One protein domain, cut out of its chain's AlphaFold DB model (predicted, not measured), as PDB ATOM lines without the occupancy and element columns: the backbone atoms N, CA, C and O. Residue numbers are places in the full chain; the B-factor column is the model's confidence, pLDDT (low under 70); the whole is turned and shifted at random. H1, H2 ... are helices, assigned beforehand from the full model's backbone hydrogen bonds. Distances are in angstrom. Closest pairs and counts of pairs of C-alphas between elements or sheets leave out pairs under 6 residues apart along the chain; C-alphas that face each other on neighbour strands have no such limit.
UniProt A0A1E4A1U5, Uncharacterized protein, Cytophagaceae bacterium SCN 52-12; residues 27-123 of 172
ATOM      1  N   SER A  27      10.041  18.667 -58.386       75.69
ATOM      2  CA  SER A  27      10.089  19.169 -57.020       75.69
ATOM      3  C   SER A  27      10.066  20.697 -57.075       75.69
ATOM      4  O   SER A  27      10.982  21.309 -57.622       75.69
ATOM      5  N   ASP A  28       9.003  21.292 -56.551       93.62
ATOM      6  CA  ASP A  28       8.766  22.736 -56.477       93.62
ATOM      7  C   ASP A  28       9.407  23.363 -55.230       93.62
ATOM      8  O   ASP A  28       9.212  24.541 -54.941       93.62
ATOM      9  N   VAL A  29      10.216  22.580 -54.510       96.12
ATOM     10  CA  VAL A  29      11.085  23.034 -53.422       96.12
ATOM     11  C   VAL A  29      12.011  24.144 -53.914       96.12
ATOM     12  O   VAL A  29      12.714  24.003 -54.921       96.12
ATOM     13  N   TYR A  30      12.040  25.249 -53.177       96.06
ATOM     14  CA  TYR A  30      12.858  26.398 -53.512       96.06
ATOM     15  C   TYR A  30      14.326  26.147 -53.156       96.06
ATOM     16  O   TYR A  30      14.688  25.912 -52.004       96.06
ATOM     17  N   ASN A  31      15.190  26.246 -54.164       94.50
ATOM     18  CA  ASN A  31      16.634  26.179 -53.988       94.50
ATOM     19  C   ASN A  31      17.180  27.593 -53.803       94.50
ATOM     20  O   ASN A  31      17.256  28.334 -54.778       94.50
ATOM     21  N   PHE A  32      17.583  27.946 -52.580       93.44
ATOM     22  CA  PHE A  32      18.128  29.262 -52.224       93.44
ATOM     23  C   PHE A  32      19.341  29.633 -53.107       93.44
ATOM     24  O   PHE A  32      20.433  29.084 -52.906       93.44
ATOM     25  N   PRO A  33      19.178  30.530 -54.101       92.69
ATOM     26  CA  PRO A  33      20.187  30.727 -55.141       92.69
ATOM     27  C   PRO A  33      21.338  31.617 -54.666       92.69
ATOM     28  O   PRO A  33      22.479  31.426 -55.077       92.69
ATOM     29  N   ILE A  34      21.048  32.562 -53.770       90.81
ATOM     30  CA  ILE A  34      22.027  33.466 -53.170       90.81
ATOM     31  C   ILE A  34      22.458  32.851 -51.838       90.81
ATOM     32  O   ILE A  34      21.672  32.790 -50.894       90.81
ATOM     33  N   LYS A  35      23.695  32.350 -51.770       85.81
ATOM     34  CA  LYS A  35      24.225  31.605 -50.617       85.81
ATOM     35  C   LYS A  35      25.735  31.813 -50.468       85.81
ATOM     36  O   LYS A  35      26.377  32.214 -51.441       85.81
ATOM     37  N   PRO A  36      26.338  31.517 -49.300       84.44
ATOM     38  CA  PRO A  36      27.781  31.623 -49.119       84.44
ATOM     39  C   PRO A  36      28.567  30.971 -50.263       84.44
ATOM     40  O   PRO A  36      28.327  29.818 -50.614       84.44
ATOM     41  N   GLY A  37      29.494  31.731 -50.847       84.31
ATOM     42  CA  GLY A  37      30.310  31.300 -51.984       84.31
ATOM     43  C   GLY A  37      29.813  31.751 -53.363       84.31
ATOM     44  O   GLY A  37      30.565  31.597 -54.320       84.31
ATOM     45  N   THR A  38      28.612  32.332 -53.493       85.94
ATOM     46  CA  THR A  38      28.176  32.952 -54.761       85.94
ATOM     47  C   THR A  38      28.638  34.405 -54.881       85.94
ATOM     48  O   THR A  38      28.902  35.080 -53.878       85.94
ATOM     49  N   GLU A  39      28.727  34.911 -56.114       93.75
ATOM     50  CA  GLU A  39      29.121  36.299 -56.370       93.75
ATOM     51  C   GLU A  39      28.105  37.276 -55.759       93.75
ATOM     52  O   GLU A  39      28.479  38.238 -55.086       93.75
ATOM     53  N   GLU A  40      26.813  36.994 -55.915       92.75
ATOM     54  CA  GLU A  40      25.713  37.779 -55.354       92.75
ATOM     55  C   GLU A  40      25.800  37.858 -53.831       92.75
ATOM     56  O   GLU A  40      25.605  38.930 -53.263       92.75
ATOM     57  N   TRP A  41      26.160  36.758 -53.164       90.25
ATOM     58  CA  TRP A  41      26.296  36.729 -51.710       90.25
ATOM     59  C   TRP A  41      27.408  37.653 -51.209       90.25
ATOM     60  O   TRP A  41      27.253  38.307 -50.177       90.25
ATOM     61  N   SER A  42      28.519  37.747 -51.948       92.50
ATOM     62  CA  SER A  42      29.639  38.631 -51.597       92.50
ATOM     63  C   SER A  42      29.285  40.121 -51.685       92.50
ATOM     64  O   SER A  42      29.903  40.942 -51.007       92.50
ATOM     65  N   LYS A  43      28.260  40.465 -52.477       96.69
ATOM     66  CA  LYS A  43      27.756  41.836 -52.639       96.69
ATOM     67  C   LYS A  43      26.832  42.266 -51.491       96.69
ATOM     68  O   LYS A  43      26.611  43.464 -51.328       96.69
ATOM     69  N   LEU A  44      26.316  41.323 -50.692       91.62
ATOM     70  CA  LEU A  44      25.467  41.605 -49.529       91.62
ATOM     71  C   LEU A  44      26.327  42.086 -48.351       91.62
ATOM     72  O   LEU A  44      27.203  41.366 -47.855       91.62
ATOM     73  N   LYS A  45      26.061  43.309 -47.891       92.81
ATOM     74  CA  LYS A  45      26.877  44.050 -46.921       92.81
ATOM     75  C   LYS A  45      26.460  43.791 -45.481       92.81
ATOM     76  O   LYS A  45      27.299  43.870 -44.586       92.81
ATOM     77  N   SER A  46      25.186  43.483 -45.248       92.44
ATOM     78  CA  SER A  46      24.651  43.250 -43.903       92.44
ATOM     79  C   SER A  46      24.103  41.837 -43.713       92.44
ATOM     80  O   SER A  46      23.778  41.124 -44.663       92.44
ATOM     81  N   TYR A  47      23.988  41.424 -42.449       89.06
ATOM     82  CA  TYR A  47      23.336  40.162 -42.108       89.06
ATOM     83  C   TYR A  47      21.845  40.184 -42.470       89.06
ATOM     84  O   TYR A  47      21.337  39.205 -43.002       89.06
ATOM     85  N   ASP A  48      21.161  41.317 -42.290       92.69
ATOM     86  CA  ASP A  48      19.757  41.452 -42.688       92.69
ATOM     87  C   ASP A  48      19.559  41.336 -44.206       92.69
ATOM     88  O   ASP A  48      18.616  40.681 -44.645       92.69
ATOM     89  N   GLU A  49      20.462  41.883 -45.026       94.12
ATOM     90  CA  GLU A  49      20.430  41.682 -46.485       94.12
ATOM     91  C   GLU A  49      20.580  40.201 -46.864       94.12
ATOM     92  O   GLU A  49      19.898  39.726 -47.770       94.12
ATOM     93  N   ARG A  50      21.419  39.451 -46.140       92.75
ATOM     94  CA  ARG A  50      21.578  37.998 -46.320       92.75
ATOM     95  C   ARG A  50      20.322  37.227 -45.942       92.75
ATOM     96  O   ARG A  50      19.888  36.372 -46.706       92.75
ATOM     97  N   LEU A  51      19.708  37.557 -44.806       94.38
ATOM     98  CA  LEU A  51      18.431  36.965 -44.406       94.38
ATOM     99  C   LEU A  51      17.328  37.273 -45.423       94.38
ATOM    100  O   LEU A  51      16.533  36.393 -45.755       94.38
ATOM    101  N   ASN A  52      17.316  38.495 -45.959       96.25
ATOM    102  CA  ASN A  52      16.359  38.907 -46.975       96.25
ATOM    103  C   ASN A  52      16.553  38.156 -48.296       96.25
ATOM    104  O   ASN A  52      15.555  37.770 -48.902       96.25
ATOM    105  N   ALA A  53      17.798  37.892 -48.704       95.69
ATOM    106  CA  ALA A  53      18.124  37.163 -49.933       95.69
ATOM    107  C   ALA A  53      17.593  35.719 -49.959       95.69
ATOM    108  O   ALA A  53      17.460  35.136 -51.033       95.69
ATOM    109  N   TYR A  54      17.261  35.150 -48.797       96.56
ATOM    110  CA  TYR A  54      16.635  33.835 -48.712       96.56
ATOM    111  C   TYR A  54      15.120  33.843 -48.940       96.56
ATOM    112  O   TYR A  54      14.551  32.764 -49.075       96.56
ATOM    113  N   ASN A  55      14.445  34.998 -48.977       98.06
ATOM    114  CA  ASN A  55      13.002  35.035 -49.234       98.06
ATOM    115  C   ASN A  55      12.674  34.484 -50.627       98.06
ATOM    116  O   ASN A  55      13.345  34.787 -51.613       98.06
ATOM    117  N   VAL A  56      11.600  33.699 -50.700       98.12
ATOM    118  CA  VAL A  56      11.109  33.144 -51.964       98.12
ATOM    119  C   VAL A  56      10.431  34.265 -52.761       98.12
ATOM    120  O   VAL A  56       9.614  34.986 -52.187       98.12
ATOM    121  N   PRO A  57      10.714  34.443 -54.063       97.62
ATOM    122  CA  PRO A  57       9.970  35.379 -54.900       97.62
ATOM    123  C   PRO A  57       8.462  35.113 -54.840       97.62
ATOM    124  O   PRO A  57       8.029  33.967 -54.916       97.62
ATOM    125  N   GLU A  58       7.659  36.170 -54.721       96.94
ATOM    126  CA  GLU A  58       6.221  36.081 -54.423       96.94
ATOM    127  C   GLU A  58       5.427  35.230 -55.428       96.94
ATOM    128  O   GLU A  58       4.534  34.475 -55.049       96.94
ATOM    129  N   ASN A  59       5.770  35.329 -56.714       95.44
ATOM    130  CA  ASN A  59       5.149  34.534 -57.772       95.44
ATOM    131  C   ASN A  59       5.437  33.036 -57.602       95.44
ATOM    132  O   ASN A  59       4.550  32.220 -57.803       95.44
ATOM    133  N   ILE A  60       6.653  32.683 -57.176       96.81
ATOM    134  CA  ILE A  60       7.031  31.294 -56.909       96.81
ATOM    135  C   ILE A  60       6.326  30.815 -55.638       96.81
ATOM    136  O   ILE A  60       5.708  29.757 -55.645       96.81
ATOM    137  N   LEU A  61       6.365  31.610 -54.564       97.44
ATOM    138  CA  LEU A  61       5.823  31.239 -53.255       97.44
ATOM    139  C   LEU A  61       4.331  30.867 -53.308       97.44
ATOM    140  O   LEU A  61       3.916  29.898 -52.672       97.44
ATOM    141  N   LYS A  62       3.542  31.606 -54.095       94.81
ATOM    142  CA  LYS A  62       2.105  31.354 -54.288       94.81
ATOM    143  C   LYS A  62       1.799  30.116 -55.128       94.81
ATOM    144  O   LYS A  62       0.745  29.514 -54.951       94.81
ATOM    145  N   GLU A  63       2.690  29.752 -56.043       95.38
ATOM    146  CA  GLU A  63       2.516  28.599 -56.935       95.38
ATOM    147  C   GLU A  63       3.019  27.290 -56.315       95.38
ATOM    148  O   GLU A  63       2.631  26.209 -56.758       95.38
ATOM    149  N   MET A  64       3.858  27.369 -55.278       96.50
ATOM    150  CA  MET A  64       4.354  26.195 -54.563       96.50
ATOM    151  C   MET A  64       3.212  25.405 -53.919       96.50
ATOM    152  O   MET A  64       2.370  25.959 -53.212       96.50
ATOM    153  N   SER A  65       3.249  24.086 -54.053       97.38
ATOM    154  CA  SER A  65       2.482  23.131 -53.256       97.38
ATOM    155  C   SER A  65       2.842  23.219 -51.770       97.38
ATOM    156  O   SER A  65       3.915  23.697 -51.393       97.38
ATOM    157  N   THR A  66       1.935  22.776 -50.894       98.12
ATOM    158  CA  THR A  66       2.183  22.785 -49.440       98.12
ATOM    159  C   THR A  66       3.343  21.868 -49.073       98.12
ATOM    160  O   THR A  66       4.162  22.242 -48.239       98.12
ATOM    161  N   ASP A  67       3.489  20.731 -49.758       97.25
ATOM    162  CA  ASP A  67       4.633  19.830 -49.587       97.25
ATOM    163  C   ASP A  67       5.956  20.520 -49.966       97.25
ATOM    164  O   ASP A  67       6.902  20.528 -49.177       97.25
ATOM    165  N   GLY A  68       6.006  21.182 -51.129       97.38
ATOM    166  CA  GLY A  68       7.180  21.935 -51.574       97.38
ATOM    167  C   GLY A  68       7.556  23.080 -50.634       97.38
ATOM    168  O   GLY A  68       8.742  23.318 -50.364       97.38
ATOM    169  N   LEU A  69       6.554  23.773 -50.086       98.19
ATOM    170  CA  LEU A  69       6.765  24.838 -49.109       98.19
ATOM    171  C   LEU A  69       7.286  24.301 -47.770       98.19
ATOM    172  O   LEU A  69       8.204  24.892 -47.204       98.19
ATOM    173  N   ILE A  70       6.764  23.168 -47.292       97.56
ATOM    174  CA  ILE A  70       7.261  22.508 -46.077       97.56
ATOM    175  C   ILE A  70       8.739  22.147 -46.232       97.56
ATOM    176  O   ILE A  70       9.546  22.527 -45.385       97.56
ATOM    177  N   GLU A  71       9.121  21.479 -47.324       96.31
ATOM    178  CA  GLU A  71      10.531  21.148 -47.577       96.31
ATOM    179  C   GLU A  71      11.402  22.401 -47.682       96.31
ATOM    180  O   GLU A  71      12.525  22.429 -47.184       96.31
ATOM    181  N   THR A  72      10.891  23.466 -48.295       97.00
ATOM    182  CA  THR A  72      11.604  24.746 -48.396       97.00
ATOM    183  C   THR A  72      11.851  25.364 -47.021       97.00
ATOM    184  O   THR A  72      12.961  25.807 -46.731       97.00
ATOM    185  N   CYS A  73      10.840  25.361 -46.153       97.06
ATOM    186  CA  CYS A  73      10.949  25.813 -44.771       97.06
ATOM    187  C   CYS A  73      11.949  24.975 -43.962       97.06
ATOM    188  O   CYS A  73      12.754  25.541 -43.223       97.06
ATOM    189  N   LEU A  74      11.933  23.647 -44.116       92.88
ATOM    190  CA  LEU A  74      12.873  22.741 -43.441       92.88
ATOM    191  C   LEU A  74      14.315  22.909 -43.943       92.88
ATOM    192  O   LEU A  74      15.255  22.742 -43.168       92.88
ATOM    193  N   ASN A  75      14.489  23.285 -45.211       93.12
ATOM    194  CA  ASN A  75      15.789  23.558 -45.825       93.12
ATOM    195  C   ASN A  75      16.241  25.022 -45.678       93.12
ATOM    196  O   ASN A  75      17.252  25.406 -46.273       93.12
ATOM    197  N   TYR A  76      15.522  25.850 -44.909       94.75
ATOM    198  CA  TYR A  76      15.878  27.252 -44.710       94.75
ATOM    199  C   TYR A  76      17.309  27.384 -44.140       94.75
ATOM    200  O   TYR A  76      17.578  26.862 -43.054       94.75
ATOM    201  N   PRO A  77      18.240  28.100 -44.808       91.50
ATOM    202  CA  PRO A  77      19.664  28.049 -44.453       91.50
ATOM    203  C   PRO A  77      20.011  28.560 -43.048       91.50
ATOM    204  O   PRO A  77      21.043  28.186 -42.485       91.50
ATOM    205  N   GLU A  78      19.147  29.396 -42.470       90.56
ATOM    206  CA  GLU A  78      19.322  30.010 -41.149       90.56
ATOM    207  C   GLU A  78      18.304  29.472 -40.129       90.56
ATOM    208  O   GLU A  78      17.979  30.139 -39.148       90.56
ATOM    209  N   PHE A  79      17.799  28.245 -40.318       86.44
ATOM    210  CA  PHE A  79      16.839  27.619 -39.394       86.44
ATOM    211  C   PHE A  79      17.354  27.551 -37.945       86.44
ATOM    212  O   PHE A  79      16.584  27.679 -36.995       86.44
ATOM    213  N   ARG A  80      18.678  27.452 -37.759       81.94
ATOM    214  CA  ARG A  80      19.341  27.494 -36.442       81.94
ATOM    215  C   ARG A  80      19.009  28.743 -35.623       81.94
ATOM    216  O   ARG A  80      19.091  28.690 -34.400       81.94
ATOM    217  N   LEU A  81      18.594  29.842 -36.258       85.06
ATOM    218  CA  LEU A  81      18.177  31.059 -35.560       85.06
ATOM    219  C   LEU A  81      16.995  30.837 -34.604       85.06
ATOM    220  O   LEU A  81      16.858  31.601 -33.645       85.06
ATOM    221  N   VAL A  82      16.208  29.769 -34.787       85.75
ATOM    222  CA  VAL A  82      15.178  29.344 -33.820       85.75
ATOM    223  C   VAL A  82      15.767  29.099 -32.421       85.75
ATOM    224  O   VAL A  82      15.089  29.312 -31.421       85.75
ATOM    225  N   MET A  83      17.046  28.735 -32.322       83.44
ATOM    226  CA  MET A  83      17.720  28.437 -31.053       83.44
ATOM    227  C   MET A  83      18.409  29.656 -30.416       83.44
ATOM    228  O   MET A  83      19.101  29.513 -29.417       83.44
ATOM    229  N   THR A  84      18.273  30.857 -30.993       83.06
ATOM    230  CA  THR A  84      19.068  32.044 -30.595       83.06
ATOM    231  C   THR A  84      18.332  33.026 -29.678       83.06
ATOM    232  O   THR A  84      18.769  34.164 -29.498       83.06
ATOM    233  N   ARG A  85      17.172  32.640 -29.142       85.50
ATOM    234  CA  ARG A  85      16.326  33.470 -28.265       85.50
ATOM    235  C   ARG A  85      16.053  32.749 -26.949       85.50
ATOM    236  O   ARG A  85      16.419  31.591 -26.790       85.50
ATOM    237  N   ASN A  86      15.393  33.431 -26.015       89.81
ATOM    238  CA  ASN A  86      15.146  32.898 -24.672       89.81
ATOM    239  C   ASN A  86      14.147  31.733 -24.664       89.81
ATOM    240  O   ASN A  86      14.045  31.012 -23.675       89.81
ATOM    241  N   SER A  87      13.413  31.538 -25.760       89.94
ATOM    242  CA  SER A  87      12.564  30.374 -25.973       89.94
ATOM    243  C   SER A  87      12.520  29.979 -27.448       89.94
ATOM    244  O   SER A  87      12.735  30.804 -28.341       89.94
ATOM    245  N   ILE A  88      12.159  28.719 -27.703       87.38
ATOM    246  CA  ILE A  88      11.916  28.206 -29.059       87.38
ATOM    247  C   ILE A  88      10.821  29.012 -29.763       87.38
ATOM    248  O   ILE A  88      10.946  29.309 -30.948       87.38
ATOM    249  N   GLN A  89       9.775  29.425 -29.039       92.00
ATOM    250  CA  GLN A  89       8.694  30.226 -29.614       92.00
ATOM    251  C   GLN A  89       9.180  31.615 -30.047       92.00
ATOM    252  O   GLN A  89       8.841  32.073 -31.137       92.00
ATOM    253  N   GLU A  90       9.993  32.287 -29.228       93.12
ATOM    254  CA  GLU A  90      10.597  33.570 -29.603       93.12
ATOM    255  C   GLU A  90      11.544  33.428 -30.798       93.12
ATOM    256  O   GLU A  90      11.537  34.272 -31.697       93.12
ATOM    257  N   GLY A  91      12.340  32.360 -30.838       92.19
ATOM    258  CA  GLY A  91      13.233  32.082 -31.957       92.19
ATOM    259  C   GLY A  91      12.474  31.781 -33.246       92.19
ATOM    260  O   GLY A  91      12.808  32.329 -34.298       92.19
ATOM    261  N   TYR A  92      11.404  30.990 -33.165       94.88
ATOM    262  CA  TYR A  92      10.501  30.757 -34.286       94.88
ATOM    263  C   TYR A  92       9.870  32.064 -34.778       94.88
ATOM    264  O   TYR A  92       9.935  32.364 -35.970       94.88
ATOM    265  N   ASN A  93       9.344  32.894 -33.871       96.62
ATOM    266  CA  ASN A  93       8.789  34.204 -34.219       96.62
ATOM    267  C   ASN A  93       9.835  35.099 -34.905       96.62
ATOM    268  O   ASN A  93       9.517  35.795 -35.873       96.62
ATOM    269  N   HIS A  94      11.091  35.051 -34.452       95.69
ATOM    270  CA  HIS A  94      12.184  35.778 -35.086       95.69
ATOM    271  C   HIS A  94      12.439  35.292 -36.519       95.69
ATOM    272  O   HIS A  94      12.422  36.108 -37.442       95.69
ATOM    273  N   VAL A  95      12.609  33.987 -36.733       95.69
ATOM    274  CA  VAL A  95      12.815  33.424 -38.079       95.69
ATOM    275  C   VAL A  95      11.625  33.717 -38.991       95.69
ATOM    276  O   VAL A  95      11.807  34.185 -40.118       95.69
ATOM    277  N   LYS A  96      10.400  33.553 -38.482       97.38
ATOM    278  CA  LYS A  96       9.167  33.896 -39.195       97.38
ATOM    279  C   LYS A  96       9.117  35.363 -39.611       97.38
ATOM    280  O   LYS A  96       8.600  35.667 -40.681       97.38
ATOM    281  N   SER A  97       9.658  36.288 -38.814       96.94
ATOM    282  CA  SER A  97       9.722  37.705 -39.203       96.94
ATOM    283  C   SER A  97      10.684  37.967 -40.369       96.94
ATOM    284  O   SER A  97      10.482  38.911 -41.128       96.94
ATOM    285  N   LYS A  98      11.694  37.109 -40.565       96.94
ATOM    286  CA  LYS A  98      12.742  37.278 -41.585       96.94
ATOM    287  C   LYS A  98      12.449  36.532 -42.889       96.94
ATOM    288  O   LYS A  98      12.768  37.048 -43.956       96.94
ATOM    289  N   PHE A  99      11.796  35.371 -42.820       98.12
ATOM    290  CA  PHE A  99      11.535  34.515 -43.981       98.12
ATOM    291  C   PHE A  99      10.038  34.375 -44.293       98.12
ATOM    292  O   PHE A  99       9.236  33.995 -43.437       98.12
ATOM    293  N   ASN A 100       9.656  34.671 -45.536       98.44
ATOM    294  CA  ASN A 100       8.271  34.650 -46.006       98.44
ATOM    295  C   ASN A 100       7.657  33.256 -46.107       98.44
ATOM    296  O   ASN A 100       6.448  33.144 -45.916       98.44
ATOM    297  N   GLY A 101       8.457  32.206 -46.306       98.19
ATOM    298  CA  GLY A 101       7.937  30.843 -46.406       98.19
ATOM    299  C   GLY A 101       7.168  30.390 -45.161       98.19
ATOM    300  O   GLY A 101       6.098  29.809 -45.291       98.19
ATOM    301  N   PHE A 102       7.635  30.730 -43.951       98.25
ATOM    302  CA  PHE A 102       6.907  30.383 -42.719       98.25
ATOM    303  C   PHE A 102       5.574  31.120 -42.595       98.25
ATOM    304  O   PHE A 102       4.596  30.532 -42.144       98.25
ATOM    305  N   ARG A 103       5.525  32.391 -43.011       98.12
ATOM    306  CA  ARG A 103       4.290  33.187 -42.985       98.12
ATOM    307  C   ARG A 103       3.262  32.641 -43.969       98.12
ATOM    308  O   ARG A 103       2.091  32.556 -43.634       98.12
ATOM    309  N   GLU A 104       3.705  32.267 -45.163       98.56
ATOM    310  CA  GLU A 104       2.844  31.613 -46.146       98.56
ATOM    311  C   GLU A 104       2.336  30.269 -45.612       98.56
ATOM    312  O   GLU A 104       1.136  30.016 -45.636       98.56
ATOM    313  N   LEU A 105       3.223  29.437 -45.055       98.38
ATOM    314  CA  LEU A 105       2.867  28.103 -44.573       98.38
ATOM    315  C   LEU A 105       1.820  28.144 -43.453       98.38
ATOM    316  O   LEU A 105       0.882  27.354 -43.484       98.38
ATOM    317  N   GLU A 106       1.938  29.076 -42.500       97.38
ATOM    318  CA  GLU A 106       0.947  29.259 -41.424       97.38
ATOM    319  C   GLU A 106      -0.457  29.601 -41.946       97.38
ATOM    320  O   GLU A 106      -1.445  29.291 -41.283       97.38
ATOM    321  N   ASN A 107      -0.559  30.220 -43.127       97.50
ATOM    322  CA  ASN A 107      -1.834  30.622 -43.719       97.50
ATOM    323  C   ASN A 107      -2.468  29.535 -44.599       97.50
ATOM    324  O   ASN A 107      -3.604  29.705 -45.051       97.50
ATOM    325  N   ARG A 108      -1.771  28.420 -44.861       98.12
ATOM    326  CA  ARG A 108      -2.308  27.356 -45.714       98.12
ATOM    327  C   ARG A 108      -3.244  26.439 -44.926       98.12
ATOM    328  O   ARG A 108      -2.834  25.876 -43.910       98.12
ATOM    329  N   PRO A 109      -4.483  26.221 -45.400       97.81
ATOM    330  CA  PRO A 109      -5.485  25.459 -44.657       97.81
ATOM    331  C   PRO A 109      -5.105  23.984 -44.463       97.81
ATOM    332  O   PRO A 109      -5.537  23.363 -43.495       97.81
ATOM    333  N   ASP A 110      -4.290  23.416 -45.355       97.75
ATOM    334  CA  ASP A 110      -3.826  22.028 -45.292       97.75
ATOM    335  C   ASP A 110      -2.465  21.858 -44.590       97.75
ATOM    336  O   ASP A 110      -2.014  20.725 -44.401       97.75
ATOM    337  N   ALA A 111      -1.825  22.951 -44.147       97.31
ATOM    338  CA  ALA A 111      -0.475  22.926 -43.579       97.31
ATOM    339  C   ALA A 111      -0.343  21.985 -42.380       97.31
ATOM    340  O   ALA A 111       0.606  21.208 -42.317       97.31
ATOM    341  N   GLY A 112      -1.295  22.017 -41.443       96.00
ATOM    342  CA  GLY A 112      -1.239  21.186 -40.236       96.00
ATOM    343  C   GLY A 112      -1.241  19.685 -40.544       96.00
ATOM    344  O   GLY A 112      -0.443  18.936 -39.981       96.00
ATOM    345  N   VAL A 113      -2.090  19.252 -41.483       97.25
ATOM    346  CA  VAL A 113      -2.173  17.844 -41.908       97.25
ATOM    347  C   VAL A 113      -0.890  17.435 -42.630       97.25
ATOM    348  O   VAL A 113      -0.284  16.424 -42.284       97.25
ATOM    349  N   LYS A 114      -0.421  18.261 -43.568       97.31
ATOM    350  CA  LYS A 114       0.794  17.999 -44.350       97.31
ATOM    351  C   LYS A 114       2.063  17.972 -43.494       97.31
ATOM    352  O   LYS A 114       2.916  17.107 -43.682       97.31
ATOM    353  N   LEU A 115       2.176  18.863 -42.506       96.06
ATOM    354  CA  LEU A 115       3.275  18.861 -41.536       96.06
ATOM    355  C   LEU A 115       3.270  17.595 -40.676       96.06
ATOM    356  O   LEU A 115       4.330  17.012 -40.444       96.06
ATOM    357  N   LEU A 116       2.093  17.145 -40.230       96.19
ATOM    358  CA  LEU A 116       1.966  15.896 -39.480       96.19
ATOM    359  C   LEU A 116       2.371  14.687 -40.335       96.19
ATOM    360  O   LEU A 116       3.092  13.811 -39.854       96.19
ATOM    361  N   ASP A 117       1.950  14.649 -41.598       95.12
ATOM    362  CA  ASP A 117       2.333  13.588 -42.531       95.12
ATOM    363  C   ASP A 117       3.842  13.581 -42.783       95.12
ATOM    364  O   ASP A 117       4.470  12.522 -42.724       95.12
ATOM    365  N   LYS A 118       4.449  14.760 -42.967       93.75
ATOM    366  CA  LYS A 118       5.903  14.895 -43.082       93.75
ATOM    367  C   LYS A 118       6.615  14.410 -41.820       93.75
ATOM    368  O   LYS A 118       7.594  13.672 -41.923       93.75
ATOM    369  N   TYR A 119       6.125  14.786 -40.639       90.50
ATOM    370  CA  TYR A 119       6.707  14.379 -39.359       90.50
ATOM    371  C   TYR A 119       6.692  12.857 -39.174       90.50
ATOM    372  O   TYR A 119       7.711  12.282 -38.800       90.50
ATOM    373  N   LYS A 120       5.582  12.185 -39.509       91.75
ATOM    374  CA  LYS A 120       5.460  10.715 -39.435       91.75
ATOM    375  C   LYS A 120       6.456   9.972 -40.330       91.75
ATOM    376  O   LYS A 120       6.766   8.815 -40.063       91.75
ATOM    377  N   GLN A 121       6.935  10.612 -41.396       90.19
ATOM    378  CA  GLN A 121       7.933  10.044 -42.305       90.19
ATOM    379  C   GLN A 121       9.371  10.243 -41.811       90.19
ATOM    380  O   GLN A 121      10.297   9.640 -42.363       90.19
ATOM    381  N   LEU A 122       9.588  11.097 -40.806       85.19
ATOM    382  CA  LEU A 122      10.907  11.274 -40.215       85.19
ATOM    383  C   LEU A 122      11.265  10.038 -39.394       85.19
ATOM    384  O   LEU A 122      10.479   9.550 -38.590       85.19
ATOM    385  N   ASP A 123      12.490   9.561 -39.586       83.81
ATOM    386  CA  ASP A 123      13.053   8.447 -38.838       83.81
ATOM    387  C   ASP A 123      14.091   8.991 -37.847       83.81
ATOM    388  O   ASP A 123      15.208   9.332 -38.259       83.81
TER     389      ASP A 123
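This is residues 27 to 123 of the 172 residues of an uncharacterized protein of Cytophagaceae bacterium SCN 52-12 (UniProt A0A1E4A1U5). Short helices surround a small core in which H4 and H7 pack at an angle. H3 is near both of them, H8 packs on H4 at one end of the long axis, the small H1 and H2 make the other end, and the pair H5 and H6 folds back on itself on a further side. The printed part has 97 residues with eight named helices, H1 to H8 in order along the chain, and no named strand; 61 residues are in helices and the class is all helix. It is compact, with a radius of gyration of the C-alphas of 13.9 A and spans of 40 by 34 by 27 A.

Find C-alpha 88 at (11.916, 28.206, -29.059); from there the longest helix, H6, residues 88 to 98, runs 15.5 A to C-alpha 98 at (12.742, 37.278, -41.585). Before it look for H5, residues 79 to 83, 8.4 A long; after it comes H7, residues 100 to 107, 11.1 A. H4, residues 66 to 74, measures 12.3 A, and H3, residues 58 to 63, 8.7 A. H1, residues 39 to 43, is 6.8 A long and H2, residues 47 to 53, 9.9 A. H8, residues 111 to 120, runs 14.2 A and ends at C-alpha 120, (5.460, 10.715, -39.435).

Start at H6: it touches H5, the closest C-alphas being those of Val 82 and Gly 91, 3.8 A apart. H6 and H7 are close but not clearly touching, with Lys 96 and Phe 102 closest at 5.5 A between C-alphas. Look next at H4, which touches H7 at a steep tilt of 47 degrees, opposite ways; the C-alphas of Cys 73 and Gly 101 are closest, 6.1 A apart. H4 also touches H8, at a steep tilt of 64 degrees, the closest C-alphas being those of Thr 66 and Ala 111 at 6.4 A. H3 is near H7, with the C-alphas of Leu 61 and Gly 101 closest at 7.2 A. H2 is near H6, Leu 51 and Lys 98 being closest at 6.4 A between C-alphas, and H1 is near H2. H1 and H8 are apart. In H1, H2, H4, H6 and H8 every O i to N i+4 pair is within hydrogen-bond range; H3 has 1 of 2, H7 3 of 4 and H5 0 of 1, beside 2 of 2 O i to N i+3 pairs in H5.

The two C-alphas farthest apart are those of Lys 43 and Lys 120, at 40.5 A. The printed part has no cut, and the seven links between helices are tight. Residues 27 to 38 hold no named element. The mean pLDDT of the printed part is 93.5, and no printed residue is under 70.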